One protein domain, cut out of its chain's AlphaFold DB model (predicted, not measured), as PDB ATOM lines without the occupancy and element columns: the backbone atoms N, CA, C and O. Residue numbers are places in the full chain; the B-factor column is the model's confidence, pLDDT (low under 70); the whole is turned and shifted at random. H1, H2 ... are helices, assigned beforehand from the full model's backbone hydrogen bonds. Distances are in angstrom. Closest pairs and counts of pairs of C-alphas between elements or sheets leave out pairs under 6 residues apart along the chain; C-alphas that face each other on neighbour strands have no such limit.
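Overview. This is residues 15 to 78 of the 155 residues of the protein "DUF551 domain-containing protein" of Clostridia bacterium (UniProt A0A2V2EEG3). One long helix, H3, makes the length of the model; a short helix, H1, lies alongside its first part, running opposite ways, and a loop-rich head with the tiny H2 gathers at that same end. The far half of H3 sticks out alone with residues 62 to 77. The printed part has 64 residues with three named helices, H1, H2, H3, and no named strand; it is all helix and extended, radius of gyration of the C-alphas 17.1 A, spanning 55 by 22 by 12 A.

Along the chain. Find C-alpha 48 at (30.125, -59.841, 20.859); from there H3, residues 48 to 77, runs 43.4 A to C-alpha 77 at (35.943, -26.011, 47.412). H1 is residues 15 to 23, 12.0 A long, and H2 residues 42 to 45.

Arrangement. Look at residues 50 to 58 of H3, which alone touch H1; the closest C-alphas, of Val 18 and Ala 54, are 4.9 A apart, at a shallow tilt of 14 degrees, opposite ways. H2 is close to H3 but not clearly touching, closest C-alphas Cys 42 and Ala 48 at 6.9 A. H1 and H2 are apart. In H1 and H3 every O i to N i+4 pair is within hydrogen-bond range; H2 is too short for such a pair.

Size, cuts and confidence. The C-alphas of Gly 29 and Val 78 are the two farthest apart, 55.8 A. The printed part has no cut. The link from H1 to H2 is long, 18 residues, and that from H2 to H3 tight. Look for pLDDT under 70 at residues 25 to 45.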
ATOM      1  N   GLN A  15      23.232 -42.815  25.341       88.31
ATOM      2  CA  GLN A  15      22.307 -43.929  25.567       88.31
ATOM      3  C   GLN A  15      21.651 -44.440  24.275       88.31
ATOM      4  O   GLN A  15      21.397 -45.635  24.130       88.31
ATOM      5  N   GLU A  16      21.354 -43.552  23.325       88.50
ATOM      6  CA  GLU A  16      20.790 -43.931  22.026       88.50
ATOM      7  C   GLU A  16      21.833 -44.655  21.177       88.50
ATOM      8  O   GLU A  16      21.494 -45.637  20.521       88.50
ATOM      9  N   LEU A  17      23.094 -44.224  21.243       88.12
ATOM     10  CA  LEU A  17      24.213 -44.891  20.591       88.12
ATOM     11  C   LEU A  17      24.457 -46.279  21.197       88.12
ATOM     12  O   LEU A  17      24.477 -47.255  20.457       88.12
ATOM     13  N   VAL A  18      24.564 -46.393  22.523       89.25
ATOM     14  CA  VAL A  18      24.721 -47.673  23.239       89.25
ATOM     15  C   VAL A  18      23.569 -48.622  22.898       89.25
ATOM     16  O   VAL A  18      23.793 -49.780  22.543       89.25
ATOM     17  N   ASN A  19      22.328 -48.129  22.907       86.12
ATOM     18  CA  ASN A  19      21.164 -48.933  22.539       86.12
ATOM     19  C   ASN A  19      21.175 -49.331  21.058       86.12
ATOM     20  O   ASN A  19      20.807 -50.459  20.737       86.12
ATOM     21  N   ALA A  20      21.604 -48.448  20.152       84.56
ATOM     22  CA  ALA A  20      21.760 -48.770  18.736       84.56
ATOM     23  C   ALA A  20      22.844 -49.838  18.519       84.56
ATOM     24  O   ALA A  20      22.621 -50.780  17.764       84.56
ATOM     25  N   LEU A  21      23.970 -49.754  19.239       83.06
ATOM     26  CA  LEU A  21      25.045 -50.750  19.211       83.06
ATOM     27  C   LEU A  21      24.557 -52.123  19.688       83.06
ATOM     28  O   LEU A  21      24.801 -53.126  19.019       83.06
ATOM     29  N   ARG A  22      23.780 -52.160  20.778       78.75
ATOM     30  CA  ARG A  22      23.139 -53.386  21.287       78.75
ATOM     31  C   ARG A  22      22.076 -53.943  20.323       78.75
ATOM     32  O   ARG A  22      21.847 -55.149  20.294       78.75
ATOM     33  N   ARG A  23      21.436 -53.086  19.515       74.19
ATOM     34  CA  ARG A  23      20.347 -53.432  18.574       74.19
ATOM     35  C   ARG A  23      20.778 -53.651  17.126       74.19
ATOM     36  O   ARG A  23      19.925 -54.039  16.327       74.19
ATOM     37  N   LEU A  24      22.060 -53.489  16.781       70.88
ATOM     38  CA  LEU A  24      22.632 -53.687  15.430       70.88
ATOM     39  C   LEU A  24      22.539 -55.139  14.893       70.88
ATOM     40  O   LEU A  24      23.267 -55.539  13.992       70.88
ATOM     41  N   LYS A  25      21.599 -55.916  15.433       58.94
ATOM     42  CA  LYS A  25      21.186 -57.263  15.067       58.94
ATOM     43  C   LYS A  25      19.954 -57.295  14.143       58.94
ATOM     44  O   LYS A  25      19.799 -58.269  13.418       58.94
ATOM     45  N   VAL A  26      19.051 -56.306  14.179       50.94
ATOM     46  CA  VAL A  26      17.641 -56.591  13.815       50.94
ATOM     47  C   VAL A  26      17.199 -56.147  12.412       50.94
ATOM     48  O   VAL A  26      16.314 -56.784  11.854       50.94
ATOM     49  N   GLU A  27      17.790 -55.126  11.787       45.00
ATOM     50  CA  GLU A  27      17.137 -54.514  10.606       45.00
ATOM     51  C   GLU A  27      17.689 -54.896   9.229       45.00
ATOM     52  O   GLU A  27      17.050 -54.592   8.226       45.00
ATOM     53  N   THR A  28      18.841 -55.561   9.121       44.25
ATOM     54  CA  THR A  28      19.473 -55.723   7.798       44.25
ATOM     55  C   THR A  28      19.280 -57.078   7.142       44.25
ATOM     56  O   THR A  28      19.645 -57.200   5.977       44.25
ATOM     57  N   GLY A  29      18.754 -58.100   7.831       48.78
ATOM     58  CA  GLY A  29      18.619 -59.451   7.255       48.78
ATOM     59  C   GLY A  29      19.921 -59.997   6.639       48.78
ATOM     60  O   GLY A  29      19.898 -60.930   5.845       48.78
ATOM     61  N   SER A  30      21.060 -59.389   6.976       50.66
ATOM     62  CA  SER A  30      22.314 -59.528   6.257       50.66
ATOM     63  C   SER A  30      23.430 -59.553   7.284       50.66
ATOM     64  O   SER A  30      23.688 -58.544   7.936       50.66
ATOM     65  N   LEU A  31      24.020 -60.741   7.442       52.69
ATOM     66  CA  LEU A  31      25.407 -61.049   7.820       52.69
ATOM     67  C   LEU A  31      26.236 -59.882   8.406       52.69
ATOM     68  O   LEU A  31      27.295 -59.548   7.883       52.69
ATOM     69  N   ALA A  32      25.819 -59.270   9.518       52.16
ATOM     70  CA  ALA A  32      26.577 -58.170  10.139       52.16
ATOM     71  C   ALA A  32      27.822 -58.659  10.908       52.16
ATOM     72  O   ALA A  32      28.504 -57.892  11.585       52.16
ATOM     73  N   CYS A  33      28.111 -59.955  10.827       59.59
ATOM     74  CA  CYS A  33      29.268 -60.580  11.422       59.59
ATOM     75  C   CYS A  33      29.523 -61.909  10.690       59.59
ATOM     76  O   CYS A  33      28.832 -62.883  10.986       59.59
ATOM     77  N   PRO A  34      30.490 -62.008   9.760       53.75
ATOM     78  CA  PRO A  34      30.888 -63.291   9.159       53.75
ATOM     79  C   PRO A  34      31.579 -64.244  10.168       53.75
ATOM     80  O   PRO A  34      32.229 -65.204   9.771       53.75
ATOM     81  N   GLY A  35      31.433 -63.984  11.473       54.25
ATOM     82  CA  GLY A  35      32.241 -64.507  12.566       54.25
ATOM     83  C   GLY A  35      33.248 -63.451  13.019       54.25
ATOM     84  O   GLY A  35      34.252 -63.221  12.360       54.25
ATOM     85  N   CYS A  36      33.005 -62.803  14.160       66.44
ATOM     86  CA  CYS A  36      33.936 -61.836  14.751       66.44
ATOM     87  C   CYS A  36      35.162 -62.521  15.374       66.44
ATOM     88  O   CYS A  36      35.988 -61.848  15.981       66.44
ATOM     89  N   GLY A  37      35.246 -63.855  15.298       64.81
ATOM     90  CA  GLY A  37      36.286 -64.673  15.919       64.81
ATOM     91  C   GLY A  37      36.200 -64.763  17.447       64.81
ATOM     92  O   GLY A  37      36.861 -65.616  18.026       64.81
ATOM     93  N   HIS A  38      35.385 -63.928  18.100       68.06
ATOM     94  CA  HIS A  38      35.234 -63.903  19.558       68.06
ATOM     95  C   HIS A  38      34.090 -64.761  20.088       68.06
ATOM     96  O   HIS A  38      34.159 -65.208  21.226       68.06
ATOM     97  N   GLU A  39      33.053 -65.001  19.285       63.06
ATOM     98  CA  GLU A  39      31.929 -65.833  19.701       63.06
ATOM     99  C   GLU A  39      31.326 -66.577  18.507       63.06
ATOM    100  O   GLU A  39      31.171 -66.032  17.406       63.06
ATOM    101  N   HIS A  40      30.976 -67.843  18.723       61.56
ATOM    102  CA  HIS A  40      30.211 -68.613  17.755       61.56
ATOM    103  C   HIS A  40      28.754 -68.134  17.770       61.56
ATOM    104  O   HIS A  40      28.220 -67.774  18.811       61.56
ATOM    105  N   ASN A  41      28.088 -68.150  16.613       61.12
ATOM    106  CA  ASN A  41      26.657 -67.843  16.513       61.12
ATOM    107  C   ASN A  41      26.253 -66.380  16.825       61.12
ATOM    108  O   ASN A  41      25.167 -66.112  17.346       61.12
ATOM    109  N   CYS A  42      27.082 -65.415  16.409       66.12
ATOM    110  CA  CYS A  42      26.790 -63.972  16.480       66.12
ATOM    111  C   CYS A  42      25.431 -63.568  15.857       66.12
ATOM    112  O   CYS A  42      24.899 -62.504  16.166       66.12
ATOM    113  N   GLY A  43      24.840 -64.406  14.995       60.31
ATOM    114  CA  GLY A  43      23.491 -64.208  14.452       60.31
ATOM    115  C   GLY A  43      22.361 -64.368  15.482       60.31
ATOM    116  O   GLY A  43      21.339 -63.692  15.369       60.31
ATOM    117  N   ILE A  44      22.537 -65.199  16.519       64.25
ATOM    118  CA  ILE A  44      21.525 -65.426  17.568       64.25
ATOM    119  C   ILE A  44      21.749 -64.516  18.774       64.25
ATOM    120  O   ILE A  44      20.779 -63.985  19.315       64.25
ATOM    121  N   HIS A  45      22.993 -64.265  19.171       66.00
ATOM    122  CA  HIS A  45      23.283 -63.471  20.372       66.00
ATOM    123  C   HIS A  45      23.574 -61.993  20.070       66.00
ATOM    124  O   HIS A  45      23.416 -61.150  20.947       66.00
ATOM    125  N   GLY A  46      23.853 -61.642  18.808       70.19
ATOM    126  CA  GLY A  46      24.396 -60.339  18.421       70.19
ATOM    127  C   GLY A  46      25.926 -60.384  18.340       70.19
ATOM    128  O   GLY A  46      26.551 -61.362  18.733       70.19
ATOM    129  N   CYS A  47      26.551 -59.346  17.783       77.50
ATOM    130  CA  CYS A  47      28.011 -59.304  17.677       77.50
ATOM    131  C   CYS A  47      28.644 -59.020  19.049       77.50
ATOM    132  O   CYS A  47      28.485 -57.915  19.573       77.50
ATOM    133  N   ALA A  48      29.416 -59.972  19.582       78.50
ATOM    134  CA  ALA A  48      30.125 -59.841  20.859       78.50
ATOM    135  C   ALA A  48      31.008 -58.580  20.947       78.50
ATOM    136  O   ALA A  48      31.059 -57.925  21.983       78.50
ATOM    137  N   ILE A  49      31.650 -58.174  19.840       80.00
ATOM    138  CA  ILE A  49      32.455 -56.939  19.786       80.00
ATOM    139  C   ILE A  49      31.579 -55.706  20.004       80.00
ATOM    140  O   ILE A  49      31.960 -54.801  20.742       80.00
ATOM    141  N   MET A  50      30.409 -55.659  19.367       81.81
ATOM    142  CA  MET A  50      29.503 -54.513  19.467       81.81
ATOM    143  C   MET A  50      28.894 -54.407  20.864       81.81
ATOM    144  O   MET A  50      28.713 -53.297  21.357       81.81
ATOM    145  N   GLN A  51      28.634 -55.544  21.513       80.12
ATOM    146  CA  GLN A  51      28.204 -55.582  22.911       80.12
ATOM    147  C   GLN A  51      29.317 -55.115  23.847       80.12
ATOM    148  O   GLN A  51      29.110 -54.167  24.595       80.12
ATOM    149  N   ALA A  52      30.527 -55.668  23.719       85.69
ATOM    150  CA  ALA A  52      31.674 -55.241  24.516       85.69
ATOM    151  C   ALA A  52      31.999 -53.750  24.319       85.69
ATOM    152  O   ALA A  52      32.373 -53.060  25.267       85.69
ATOM    153  N   ALA A  53      31.844 -53.231  23.097       88.88
ATOM    154  CA  ALA A  53      31.977 -51.807  22.816       88.88
ATOM    155  C   ALA A  53      30.871 -50.991  23.498       88.88
ATOM    156  O   ALA A  53      31.175 -49.985  24.133       88.88
ATOM    157  N   ALA A  54      29.610 -51.428  23.408       88.75
ATOM    158  CA  ALA A  54      28.486 -50.770  24.067       88.75
ATOM    159  C   ALA A  54      28.668 -50.725  25.592       88.75
ATOM    160  O   ALA A  54      28.471 -49.673  26.186       88.75
ATOM    161  N   ASP A  55      29.110 -51.821  26.207       90.88
ATOM    162  CA  ASP A  55      29.318 -51.905  27.654       90.88
ATOM    163  C   ASP A  55      30.506 -51.055  28.116       90.88
ATOM    164  O   ASP A  55      30.427 -50.374  29.137       90.88
ATOM    165  N   ARG A  56      31.597 -51.018  27.338       93.62
ATOM    166  CA  ARG A  56      32.719 -50.105  27.613       93.62
ATOM    167  C   ARG A  56      32.297 -48.644  27.515       93.62
ATOM    168  O   ARG A  56      32.712 -47.861  28.364       93.62
ATOM    169  N   LEU A  57      31.486 -48.286  26.519       94.38
ATOM    170  CA  LEU A  57      30.957 -46.928  26.373       94.38
ATOM    171  C   LEU A  57      30.043 -46.559  27.546       94.38
ATOM    172  O   LEU A  57      30.219 -45.495  28.124       94.38
ATOM    173  N   ASP A  58      29.137 -47.450  27.947       92.88
ATOM    174  CA  ASP A  58      28.228 -47.262  29.088       92.88
ATOM    175  C   ASP A  58      29.008 -47.048  30.402       92.88
ATOM    176  O   ASP A  58      28.764 -46.109  31.169       92.88
ATOM    177  N   ASN A  59      30.043 -47.866  30.622       94.94
ATOM    178  CA  ASN A  59      30.933 -47.737  31.772       94.94
ATOM    179  C   ASN A  59      31.736 -46.424  31.743       94.94
ATOM    180  O   ASN A  59      31.851 -45.734  32.757       94.94
ATOM    181  N   GLN A  60      32.259 -46.036  30.575       95.25
ATOM    182  CA  GLN A  60      32.950 -44.757  30.401       95.25
ATOM    183  C   GLN A  60      32.021 -43.570  30.657       95.25
ATOM    184  O   GLN A  60      32.411 -42.658  31.382       95.25
ATOM    185  N   SER A  61      30.793 -43.586  30.131       93.69
ATOM    186  CA  SER A  61      29.793 -42.547  30.393       93.69
ATOM    187  C   SER A  61      29.486 -42.434  31.889       93.69
ATOM    188  O   SER A  61      29.416 -41.325  32.419       93.69
ATOM    189  N   THR A  62      29.395 -43.563  32.598       94.62
ATOM    190  CA  THR A  62      29.199 -43.592  34.057       94.62
ATOM    191  C   THR A  62      30.384 -42.971  34.805       94.62
ATOM    192  O   THR A  62      30.194 -42.116  35.672       94.62
ATOM    193  N   HIS A  63      31.616 -43.340  34.445       94.81
ATOM    194  CA  HIS A  63      32.824 -42.754  35.033       94.81
ATOM    195  C   HIS A  63      32.940 -41.253  34.744       94.81
ATOM    196  O   HIS A  63      33.289 -40.486  35.638       94.81
ATOM    197  N   ILE A  64      32.618 -40.812  33.525       96.06
ATOM    198  CA  ILE A  64      32.617 -39.392  33.158       96.06
ATOM    199  C   ILE A  64      31.610 -38.626  34.018       96.06
ATOM    200  O   ILE A  64      31.963 -37.580  34.554       96.06
ATOM    201  N   ALA A  65      30.396 -39.149  34.209       95.06
ATOM    202  CA  ALA A  65      29.393 -38.510  35.058       95.06
ATOM    203  C   ALA A  65      29.855 -38.399  36.523       95.06
ATOM    204  O   ALA A  65      29.674 -37.357  37.157       95.06
ATOM    205  N   ALA A  66      30.502 -39.442  37.055       95.56
ATOM    206  CA  ALA A  66      31.075 -39.421  38.399       95.56
ATOM    207  C   ALA A  66      32.201 -38.380  38.528       95.56
ATOM    208  O   ALA A  66      32.191 -37.576  39.458       95.56
ATOM    209  N   LEU A  67      33.124 -38.337  37.563       96.44
ATOM    210  CA  LEU A  67      34.206 -37.352  37.531       96.44
ATOM    211  C   LEU A  67      33.682 -35.924  37.372       96.44
ATOM    212  O   LEU A  67      34.204 -35.014  38.002       96.44
ATOM    213  N   GLN A  68      32.640 -35.708  36.569       96.00
ATOM    214  CA  GLN A  68      32.004 -34.397  36.436       96.00
ATOM    215  C   GLN A  68      31.407 -33.923  37.761       96.00
ATOM    216  O   GLN A  68      31.581 -32.762  38.126       96.00
ATOM    217  N   LYS A  69      30.749 -34.820  38.504       95.19
ATOM    218  CA  LYS A  69      30.226 -34.516  39.840       95.19
ATOM    219  C   LYS A  69      31.348 -34.163  40.817       95.19
ATOM    220  O   LYS A  69      31.206 -33.215  41.582       95.19
ATOM    221  N   GLU A  70      32.456 -34.895  40.768       93.31
ATOM    222  CA  GLU A  70      33.607 -34.624  41.626       93.31
ATOM    223  C   GLU A  70      34.297 -33.305  41.264       93.31
ATOM    224  O   GLU A  70      34.616 -32.515  42.143       93.31
ATOM    225  N   ILE A  71      34.447 -32.997  39.973       93.00
ATOM    226  CA  ILE A  71      34.951 -31.696  39.517       93.00
ATOM    227  C   ILE A  71      34.065 -30.564  40.030       93.00
ATOM    228  O   ILE A  71      34.591 -29.543  40.458       93.00
ATOM    229  N   GLU A  72      32.741 -30.718  39.992       91.06
ATOM    230  CA  GLU A  72      31.828 -29.694  40.503       91.06
ATOM    231  C   GLU A  72      31.967 -29.513  42.020       91.06
ATOM    232  O   GLU A  72      32.031 -28.386  42.506       91.06
ATOM    233  N   ASN A  73      32.115 -30.612  42.763       87.69
ATOM    234  CA  ASN A  73      32.407 -30.575  44.196       87.69
ATOM    235  C   ASN A  73      33.723 -29.830  44.480       87.69
ATOM    236  O   ASN A  73      33.748 -28.866  45.243       87.69
ATOM    237  N   LEU A  74      34.804 -30.211  43.798       85.50
ATOM    238  CA  LEU A  74      36.114 -29.578  43.942       85.50
ATOM    239  C   LEU A  74      36.088 -28.101  43.534       85.50
ATOM    240  O   LEU A  74      36.690 -27.265  44.203       85.50
ATOM    241  N   ARG A  75      35.347 -27.739  42.480       81.06
ATOM    242  CA  ARG A  75      35.135 -26.338  42.084       81.06
ATOM    243  C   ARG A  75      34.423 -25.527  43.160       81.06
ATOM    244  O   ARG A  75      34.730 -24.350  43.298       81.06
ATOM    245  N   GLY A  76      33.516 -26.140  43.920       76.00
ATOM    246  CA  GLY A  76      32.898 -25.514  45.089       76.00
ATOM    247  C   GLY A  76      33.871 -25.297  46.256       76.00
ATOM    248  O   GLY A  76      33.664 -24.388  47.055       76.00
ATOM    249  N   GLN A  77      34.936 -26.099  46.348       73.69
ATOM    250  CA  GLN A  77      35.943 -26.011  47.412       73.69
ATOM    251  C   GLN A  77      37.086 -25.039  47.087       73.69
ATOM    252  O   GLN A  77      37.664 -24.449  48.000       73.69
ATOM    253  N   VAL A  78      37.434 -24.861  45.808       70.31
ATOM    254  CA  VAL A  78      38.518 -23.954  45.403       70.31
ATOM    255  C   VAL A  78      38.017 -22.505  45.422       70.31
ATOM    256  O   VAL A  78      37.115 -22.162  44.653       70.31
TER     257      VAL A  78